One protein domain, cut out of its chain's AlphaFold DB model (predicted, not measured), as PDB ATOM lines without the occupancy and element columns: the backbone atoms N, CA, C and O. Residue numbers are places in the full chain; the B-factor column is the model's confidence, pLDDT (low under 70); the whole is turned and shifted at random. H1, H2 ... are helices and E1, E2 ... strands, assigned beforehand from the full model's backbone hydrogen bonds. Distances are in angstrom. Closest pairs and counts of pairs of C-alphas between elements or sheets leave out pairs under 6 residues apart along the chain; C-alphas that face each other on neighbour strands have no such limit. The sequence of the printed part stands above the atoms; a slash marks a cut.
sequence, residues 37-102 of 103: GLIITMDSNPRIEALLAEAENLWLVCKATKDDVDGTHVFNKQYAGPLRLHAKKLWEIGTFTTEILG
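This is residues 37 to 102 of the 103 residues of an uncharacterized protein of Thermodesulforhabdus norvegica (UniProt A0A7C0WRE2). A small four-stranded sheet has H1 over one face, while H2 lies off the sheet, near the end of E1. The printed part has 66 residues, class mixed, with named elements E1, H1, E2, E3, E4, H2; the mixed sheet runs E1 E2 E3 E4. It is compact, radius of gyration of the C-alphas 11.4 A, spans 29 by 28 by 20 A.

Look at E2, residues 58 to 63, parallel to E1, residues 37 to 40: N 39 and O 59 are 2.8 A apart. E2, E3, residues 72 to 75, and E4, residues 83 to 85, form a meander, successive antiparallel neighbours in two hairpins; N 62 and O 73 are 2.9 A apart, N 74 and O 83 2.8 A. H1, residues 46 to 54, is over E2, height over the sheet 9.7 A; E1, H1, E2 form a strand-helix-strand unit, parallel strands joined through a helix, its crossover right-handed. H2, residues 93 to 101, is not on the sheet; its closest C-alphas to E1 are Ile 93 and Ile 40, 7.2 A. In H1 and H2 every O i to N i+4 pair is within hydrogen-bond range.

Find C-alpha 37 at (-10.287, -29.286, -82.848), where E1 begins. E2 spans 16.8 A, H1 12.5 A; H2 ends at C-alpha 101, (-14.808, -36.733, -69.880).

The printed part has no cut and no long link; pLDDT is under 70 at residues 65 to 69.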
ATOM      1  N   GLY A  37      -9.103 -30.069 -83.185       88.88
ATOM      2  CA  GLY A  37     -10.287 -29.286 -82.848       88.88
ATOM      3  C   GLY A  37     -11.500 -30.172 -82.616       88.88
ATOM      4  O   GLY A  37     -11.639 -31.224 -83.245       88.88
ATOM      5  N   LEU A  38     -12.385 -29.725 -81.729       88.81
ATOM      6  CA  LEU A  38     -13.696 -30.319 -81.515       88.81
ATOM      7  C   LEU A  38     -14.739 -29.204 -81.528       88.81
ATOM      8  O   LEU A  38     -14.637 -28.246 -80.764       88.81
ATOM      9  N   ILE A  39     -15.739 -29.340 -82.387       88.62
ATOM     10  CA  ILE A  39     -16.903 -28.462 -82.446       88.62
ATOM     11  C   ILE A  39     -18.097 -29.280 -81.982       88.62
ATOM     12  O   ILE A  39     -18.383 -30.331 -82.547       88.62
ATOM     13  N   ILE A  40     -18.791 -28.790 -80.963       88.50
ATOM     14  CA  ILE A  40     -20.042 -29.367 -80.471       88.50
ATOM     15  C   ILE A  40     -21.121 -28.314 -80.709       88.50
ATOM     16  O   ILE A  40     -21.009 -27.191 -80.219       88.50
ATOM     17  N   THR A  41     -22.131 -28.643 -81.506       86.44
ATOM     18  CA  THR A  41     -23.233 -27.730 -81.847       86.44
ATOM     19  C   THR A  41     -24.498 -28.532 -82.101       86.44
ATOM     20  O   THR A  41     -24.417 -29.665 -82.550       86.44
ATOM     21  N   MET A  42     -25.675 -27.964 -81.853       86.75
ATOM     22  CA  MET A  42     -26.928 -28.646 -82.185       86.75
ATOM     23  C   MET A  42     -27.055 -28.841 -83.702       86.75
ATOM     24  O   MET A  42     -27.260 -29.959 -84.159       86.75
ATOM     25  N   ASP A  43     -26.819 -27.784 -84.478       84.25
ATOM     26  CA  ASP A  43     -26.922 -27.804 -85.936       84.25
ATOM     27  C   ASP A  43     -25.591 -27.405 -86.577       84.25
ATOM     28  O   ASP A  43     -24.880 -26.520 -86.080       84.25
ATOM     29  N   SER A  44     -25.246 -28.056 -87.691       82.56
ATOM     30  CA  SER A  44     -24.167 -27.580 -88.552       82.56
ATOM     31  C   SER A  44     -24.627 -26.333 -89.307       82.56
ATOM     32  O   SER A  44     -25.802 -26.152 -89.620       82.56
ATOM     33  N   ASN A  45     -23.684 -25.440 -89.589       83.88
ATOM     34  CA  ASN A  45     -23.914 -24.306 -90.471       83.88
ATOM     35  C   ASN A  45     -22.883 -24.344 -91.613       83.88
ATOM     36  O   ASN A  45     -21.820 -24.957 -91.455       83.88
ATOM     37  N   PRO A  46     -23.131 -23.645 -92.736       85.38
ATOM     38  CA  PRO A  46     -22.217 -23.671 -93.880       85.38
ATOM     39  C   PRO A  46     -20.783 -23.230 -93.547       85.38
ATOM     40  O   PRO A  46     -19.834 -23.647 -94.204       85.38
ATOM     41  N   ARG A  47     -20.597 -22.394 -92.514       83.75
ATOM     42  CA  ARG A  47     -19.266 -21.944 -92.074       83.75
ATOM     43  C   ARG A  47     -18.479 -23.072 -91.404       83.75
ATOM     44  O   ARG A  47     -17.302 -23.250 -91.705       83.75
ATOM     45  N   ILE A  48     -19.128 -23.826 -90.518       86.31
ATOM     46  CA  ILE A  48     -18.562 -24.988 -89.828       86.31
ATOM     47  C   ILE A  48     -18.260 -26.093 -90.843       86.31
ATOM     48  O   ILE A  48     -17.193 -26.696 -90.783       86.31
ATOM     49  N   GLU A  49     -19.160 -26.322 -91.800       87.31
ATOM     50  CA  GLU A  49     -18.969 -27.311 -92.869       87.31
ATOM     51  C   GLU A  49     -17.778 -26.966 -93.772       87.31
ATOM     52  O   GLU A  49     -16.953 -27.836 -94.053       87.31
ATOM     53  N   ALA A  50     -17.621 -25.692 -94.150       88.38
ATOM     54  CA  ALA A  50     -16.438 -25.233 -94.877       88.38
ATOM     55  C   ALA A  50     -15.148 -25.464 -94.068       88.38
ATOM     56  O   ALA A  50     -14.167 -25.992 -94.589       88.38
ATOM     57  N   LEU A  51     -15.164 -25.141 -92.771       86.38
ATOM     58  CA  LEU A  51     -14.016 -25.352 -91.888       86.38
ATOM     59  C   LEU A  51     -13.665 -26.842 -91.726       86.38
ATOM     60  O   LEU A  51     -12.485 -27.186 -91.707       86.38
ATOM     61  N   LEU A  52     -14.662 -27.728 -91.646       88.38
ATOM     62  CA  LEU A  52     -14.482 -29.188 -91.615       88.38
ATOM     63  C   LEU A  52     -13.873 -29.744 -92.894       88.38
ATOM     64  O   LEU A  52     -13.066 -30.666 -92.821       88.38
ATOM     65  N   ALA A  53     -14.238 -29.205 -94.055       88.56
ATOM     66  CA  ALA A  53     -13.642 -29.622 -95.321       88.56
ATOM     67  C   ALA A  53     -12.147 -29.250 -95.387       88.56
ATOM     68  O   ALA A  53     -11.316 -30.008 -95.902       88.56
ATOM     69  N   GLU A  54     -11.781 -28.102 -94.816       90.25
ATOM     70  CA  GLU A  54     -10.406 -27.602 -94.803       90.25
ATOM     71  C   GLU A  54      -9.541 -28.280 -93.722       90.25
ATOM     72  O   GLU A  54      -8.433 -28.736 -94.013       90.25
ATOM     73  N   ALA A  55     -10.032 -28.428 -92.489       89.00
ATOM     74  CA  ALA A  55      -9.239 -28.890 -91.347       89.00
ATOM     75  C   ALA A  55      -9.201 -30.425 -91.203       89.00
ATOM     76  O   ALA A  55     -10.221 -31.076 -91.013       89.00
ATOM     77  N   GLU A  56      -8.005 -31.019 -91.237       87.81
ATOM     78  CA  GLU A  56      -7.817 -32.475 -91.113       87.81
ATOM     79  C   GLU A  56      -8.152 -33.028 -89.730       87.81
ATOM     80  O   GLU A  56      -8.811 -34.056 -89.613       87.81
ATOM     81  N   ASN A  57      -7.722 -32.340 -88.677       88.88
ATOM     82  CA  ASN A  57      -7.842 -32.822 -87.303       88.88
ATOM     83  C   ASN A  57      -9.056 -32.223 -86.578       88.88
ATOM     84  O   ASN A  57      -9.011 -32.012 -85.362       88.88
ATOM     85  N   LEU A  58     -10.128 -31.928 -87.316       90.69
ATOM     86  CA  LEU A  58     -11.345 -31.323 -86.788       90.69
ATOM     87  C   LEU A  58     -12.476 -32.345 -86.690       90.69
ATOM     88  O   LEU A  58     -12.835 -33.002 -87.666       90.69
ATOM     89  N   TRP A  59     -13.049 -32.438 -85.497       91.50
ATOM     90  CA  TRP A  59     -14.224 -33.247 -85.211       91.50
ATOM     91  C   TRP A  59     -15.436 -32.345 -85.015       91.50
ATOM     92  O   TRP A  59     -15.353 -31.345 -84.303       91.50
ATOM     93  N   LEU A  60     -16.560 -32.709 -85.620       90.25
ATOM     94  CA  LEU A  60     -17.853 -32.069 -85.403       90.25
ATOM     95  C   LEU A  60     -18.805 -33.061 -84.759       90.25
ATOM     96  O   LEU A  60     -18.979 -34.158 -85.270       90.25
ATOM     97  N   VAL A  61     -19.449 -32.642 -83.681       90.19
ATOM     98  CA  VAL A  61     -20.507 -33.365 -82.984       90.19
ATOM     99  C   VAL A  61     -21.779 -32.539 -83.136       90.19
ATOM    100  O   VAL A  61     -21.837 -31.412 -82.638       90.19
ATOM    101  N   CYS A  62     -22.772 -33.071 -83.847       89.56
ATOM    102  CA  CYS A  62     -24.053 -32.402 -84.054       89.56
ATOM    103  C   CYS A  62     -25.264 -33.321 -83.929       89.56
ATOM    104  O   CYS A  62     -25.133 -34.542 -83.861       89.56
ATOM    105  N   LYS A  63     -26.457 -32.731 -83.842       88.06
ATOM    106  CA  LYS A  63     -27.714 -33.470 -83.725       88.06
ATOM    107  C   LYS A  63     -28.027 -34.226 -85.018       88.06
ATOM    108  O   LYS A  63     -27.800 -33.729 -86.122       88.06
ATOM    109  N   ALA A  64     -28.576 -35.431 -84.892       82.81
ATOM    110  CA  ALA A  64     -29.083 -36.171 -86.041       82.81
ATOM    111  C   ALA A  64     -30.369 -35.515 -86.587       82.81
ATOM    112  O   ALA A  64     -31.297 -35.208 -85.843       82.81
ATOM    113  N   THR A  65     -30.428 -35.263 -87.900       69.06
ATOM    114  CA  THR A  65     -31.408 -34.321 -88.473       69.06
ATOM    115  C   THR A  65     -32.705 -34.916 -89.023       69.06
ATOM    116  O   THR A  65     -33.535 -34.131 -89.473       69.06
ATOM    117  N   LYS A  66     -32.959 -36.236 -88.997       61.97
ATOM    118  CA  LYS A  66     -34.222 -36.776 -89.568       61.97
ATOM    119  C   LYS A  66     -34.866 -37.977 -88.871       61.97
ATOM    120  O   LYS A  66     -36.087 -37.995 -88.801       61.97
ATOM    121  N   ASP A  67     -34.099 -38.913 -88.316       64.56
ATOM    122  CA  ASP A  67     -34.668 -40.179 -87.808       64.56
ATOM    123  C   ASP A  67     -34.451 -40.413 -86.306       64.56
ATOM    124  O   ASP A  67     -35.016 -41.339 -85.732       64.56
ATOM    125  N   ASP A  68     -33.645 -39.574 -85.652       69.81
ATOM    126  CA  ASP A  68     -33.272 -39.757 -84.252       69.81
ATOM    127  C   ASP A  68     -33.112 -38.400 -83.563       69.81
ATOM    128  O   ASP A  68     -32.060 -37.764 -83.623       69.81
ATOM    129  N   VAL A  69     -34.188 -37.928 -82.932       68.31
ATOM    130  CA  VAL A  69     -34.227 -36.615 -82.265       68.31
ATOM    131  C   VAL A  69     -33.228 -36.546 -81.103       68.31
ATOM    132  O   VAL A  69     -32.743 -35.462 -80.775       68.31
ATOM    133  N   ASP A  70     -32.878 -37.697 -80.532       75.75
ATOM    134  CA  ASP A  70     -31.926 -37.821 -79.432       75.75
ATOM    135  C   ASP A  70     -30.562 -38.352 -79.907       75.75
ATOM    136  O   ASP A  70     -29.670 -38.592 -79.094       75.75
ATOM    137  N   GLY A  71     -30.382 -38.510 -81.218       82.75
ATOM    138  CA  GLY A  71     -29.167 -39.015 -81.834       82.75
ATOM    139  C   GLY A  71     -28.109 -37.938 -82.042       82.75
ATOM    140  O   GLY A  71     -28.395 -36.748 -82.217       82.75
ATOM    141  N   THR A  72     -26.857 -38.380 -82.081       88.38
ATOM    142  CA  THR A  72     -25.699 -37.556 -82.424       88.38
ATOM    143  C   THR A  72     -25.051 -38.074 -83.699       88.38
ATOM    144  O   THR A  72     -24.809 -39.269 -83.854       88.38
ATOM    145  N   HIS A  73     -24.688 -37.160 -84.586       89.56
ATOM    146  CA  HIS A  73     -23.761 -37.404 -85.674       89.56
ATOM    147  C   HIS A  73     -22.392 -36.815 -85.346       89.56
ATOM    148  O   HIS A  73     -22.268 -35.647 -84.982       89.56
ATOM    149  N   VAL A  74     -21.357 -37.632 -85.501       90.06
ATOM    150  CA  VAL A  74     -19.967 -37.218 -85.362       90.06
ATOM    151  C   VAL A  74     -19.297 -37.290 -86.728       90.06
ATOM    152  O   VAL A  74     -19.272 -38.345 -87.358       90.06
ATOM    153  N   PHE A  75     -18.753 -36.169 -87.188       88.56
ATOM    154  CA  PHE A  75     -18.107 -36.029 -88.487       88.56
ATOM    155  C   PHE A  75     -16.628 -35.689 -88.328       88.56
ATOM    156  O   PHE A  75     -16.246 -34.872 -87.489       88.56
ATOM    157  N   ASN A  76     -15.807 -36.276 -89.191       88.94
ATOM    158  CA  ASN A  76     -14.428 -35.872 -89.423       88.94
ATOM    159  C   ASN A  76     -14.081 -36.205 -90.880       88.94
ATOM    160  O   ASN A  76     -14.399 -37.297 -91.354       88.94
ATOM    161  N   LYS A  77     -13.434 -35.272 -91.591       87.56
ATOM    162  CA  LYS A  77     -13.180 -35.393 -93.035       87.56
ATOM    163  C   LYS A  77     -12.274 -36.562 -93.429       87.56
ATOM    164  O   LYS A  77     -12.282 -36.974 -94.583       87.56
ATOM    165  N   GLN A  78     -11.470 -37.072 -92.496       87.19
ATOM    166  CA  GLN A  78     -10.582 -38.210 -92.730       87.19
ATOM    167  C   GLN A  78     -11.352 -39.534 -92.851       87.19
ATOM    168  O   GLN A  78     -10.790 -40.526 -93.311       87.19
ATOM    169  N   TYR A  79     -12.627 -39.561 -92.453       87.19
ATOM    170  CA  TYR A  79     -13.458 -40.758 -92.449       87.19
ATOM    171  C   TYR A  79     -14.572 -40.644 -93.491       87.19
ATOM    172  O   TYR A  79     -15.176 -39.592 -93.677       87.19
ATOM    173  N   ALA A  80     -14.865 -41.761 -94.162       76.56
ATOM    174  CA  ALA A  80     -15.787 -41.809 -95.300       76.56
ATOM    175  C   ALA A  80     -17.264 -41.533 -94.948       76.56
ATOM    176  O   ALA A  80     -18.088 -41.389 -95.848       76.56
ATOM    177  N   GLY A  81     -17.626 -41.454 -93.665       81.50
ATOM    178  CA  GLY A  81     -18.992 -41.163 -93.254       81.50
ATOM    179  C   GLY A  81     -19.115 -40.743 -91.789       81.50
ATOM    180  O   GLY A  81     -18.191 -40.970 -91.003       81.50
ATOM    181  N   PRO A  82     -20.254 -40.131 -91.415       83.56
ATOM    182  CA  PRO A  82     -20.535 -39.801 -90.028       83.56
ATOM    183  C   PRO A  82     -20.663 -41.048 -89.172       83.56
ATOM    184  O   PRO A  82     -21.378 -41.990 -89.523       83.56
ATOM    185  N   LEU A  83     -20.072 -40.994 -87.987       85.62
ATOM    186  CA  LEU A  83     -20.422 -41.905 -86.915       85.62
ATOM    187  C   LEU A  83     -21.776 -41.472 -86.344       85.62
ATOM    188  O   LEU A  83     -21.928 -40.350 -85.862       85.62
ATOM    189  N   ARG A  84     -22.766 -42.361 -86.412       86.06
ATOM    190  CA  ARG A  84     -24.103 -42.125 -85.860       86.06
ATOM    191  C   ARG A  84     -24.213 -42.811 -84.510       86.06
ATOM    192  O   ARG A  84     -23.995 -44.015 -84.405       86.06
ATOM    193  N   LEU A  85     -24.530 -42.036 -83.487       84.38
ATOM    194  CA  LEU A  85     -24.742 -42.510 -82.130       84.38
ATOM    195  C   LEU A  85     -26.212 -42.325 -81.799       84.38
ATOM    196  O   LEU A  85     -26.698 -41.198 -81.719       84.38
ATOM    197  N   HIS A  86     -26.904 -43.445 -81.630       83.94
ATOM    198  CA  HIS A  86     -28.331 -43.446 -81.359       83.94
ATOM    199  C   HIS A  86     -28.632 -43.174 -79.889       83.94
ATOM    200  O   HIS A  86     -27.885 -43.634 -79.021       83.94
ATOM    201  N   ALA A  87     -29.718 -42.442 -79.624       80.81
ATOM    202  CA  ALA A  87     -30.202 -42.133 -78.272       80.81
ATOM    203  C   ALA A  87     -29.150 -41.509 -77.323       80.81
ATOM    204  O   ALA A  87     -29.249 -41.633 -76.101       80.81
ATOM    205  N   LYS A  88     -28.124 -40.842 -77.869       81.75
ATOM    206  CA  LYS A  88     -27.110 -40.106 -77.104       81.75
ATOM    207  C   LYS A  88     -27.056 -38.658 -77.566       81.75
ATOM    208  O   LYS A  88     -26.669 -38.388 -78.701       81.75
ATOM    209  N   LYS A  89     -27.330 -37.723 -76.654       86.38
ATOM    210  CA  LYS A  89     -27.302 -36.270 -76.891       86.38
ATOM    211  C   LYS A  89     -25.922 -35.667 -76.652       86.38
ATOM    212  O   LYS A  89     -25.768 -34.735 -75.878       86.38
ATOM    213  N   LEU A  90     -24.889 -36.187 -77.307       85.31
ATOM    214  CA  LEU A  90     -23.527 -35.656 -77.166       85.31
ATOM    215  C   LEU A  90     -23.358 -34.251 -77.769       85.31
ATOM    216  O   LEU A  90     -22.341 -33.606 -77.545       85.31
ATOM    217  N   TRP A  91     -24.340 -33.761 -78.526       86.31
ATOM    218  CA  TRP A  91     -24.426 -32.354 -78.918       86.31
ATOM    219  C   TRP A  91     -24.793 -31.427 -77.742       86.31
ATOM    220  O   TRP A  91     -24.572 -30.219 -77.827       86.31
ATOM    221  N   GLU A  92     -25.308 -31.962 -76.630       85.81
ATOM    222  CA  GLU A  92     -25.438 -31.232 -75.370       85.81
ATOM    223  C   GLU A  92     -24.115 -31.296 -74.610       85.81
ATOM    224  O   GLU A  92     -23.642 -32.377 -74.252       85.81
ATOM    225  N   ILE A  93     -23.528 -30.135 -74.313       83.81
ATOM    226  CA  ILE A  93     -22.209 -30.076 -73.676       83.81
ATOM    227  C   ILE A  93     -22.170 -30.813 -72.329       83.81
ATOM    228  O   ILE A  93     -21.201 -31.510 -72.065       83.81
ATOM    229  N   GLY A  94     -23.226 -30.730 -71.510       84.44
ATOM    230  CA  GLY A  94     -23.280 -31.418 -70.213       84.44
ATOM    231  C   GLY A  94     -23.306 -32.944 -70.345       84.44
ATOM    232  O   GLY A  94     -22.602 -33.653 -69.624       84.44
ATOM    233  N   THR A  95     -24.069 -33.455 -71.312       85.12
ATOM    234  CA  THR A  95     -24.107 -34.883 -71.648       85.12
ATOM    235  C   THR A  95     -22.758 -35.330 -72.208       85.12
ATOM    236  O   THR A  95     -22.219 -36.347 -71.778       85.12
ATOM    237  N   PHE A  96     -22.157 -34.532 -73.097       86.50
ATOM    238  CA  PHE A  96     -20.824 -34.791 -73.635       86.50
ATOM    239  C   PHE A  96     -19.758 -34.882 -72.540       86.50
ATOM    240  O   PHE A  96     -18.992 -35.843 -72.513       86.50
ATOM    241  N   THR A  97     -19.694 -33.909 -71.628       86.69
ATOM    242  CA  THR A  97     -18.683 -33.899 -70.563       86.69
ATOM    243  C   THR A  97     -18.861 -35.072 -69.606       86.69
ATOM    244  O   THR A  97     -17.876 -35.693 -69.224       86.69
ATOM    245  N   THR A  98     -20.101 -35.425 -69.267       87.38
ATOM    246  CA  THR A  98     -20.382 -36.546 -68.356       87.38
ATOM    247  C   THR A  98     -20.005 -37.888 -68.987       87.38
ATOM    248  O   THR A  98     -19.316 -38.694 -68.374       87.38
ATOM    249  N   GLU A  99     -20.408 -38.117 -70.238       85.75
ATOM    250  CA  GLU A  99     -20.206 -39.398 -70.928       85.75
ATOM    251  C   GLU A  99     -18.771 -39.601 -71.430       85.75
ATOM    252  O   GLU A  99     -18.269 -40.724 -71.423       85.75
ATOM    253  N   ILE A 100     -18.115 -38.538 -71.909       82.69
ATOM    254  CA  ILE A 100     -16.800 -38.631 -72.565       82.69
ATOM    255  C   ILE A 100     -15.661 -38.246 -71.625       82.69
ATOM    256  O   ILE A 100     -14.600 -38.866 -71.671       82.69
ATOM    257  N   LEU A 101     -15.851 -37.216 -70.794       79.06
ATOM    258  CA  LEU A 101     -14.808 -36.733 -69.880       79.06
ATOM    259  C   LEU A 101     -14.944 -37.308 -68.465       79.06
ATOM    260  O   LEU A 101     -14.022 -37.151 -67.671       79.06
ATOM    261  N   GLY A 102     -16.043 -38.008 -68.170       74.00
ATOM    262  CA  GLY A 102     -16.256 -38.713 -66.907       74.00
ATOM    263  C   GLY A 102     -16.805 -37.863 -65.760       74.00
ATOM    264  O   GLY A 102     -17.014 -38.423 -64.689       74.00
TER     265      GLY A 102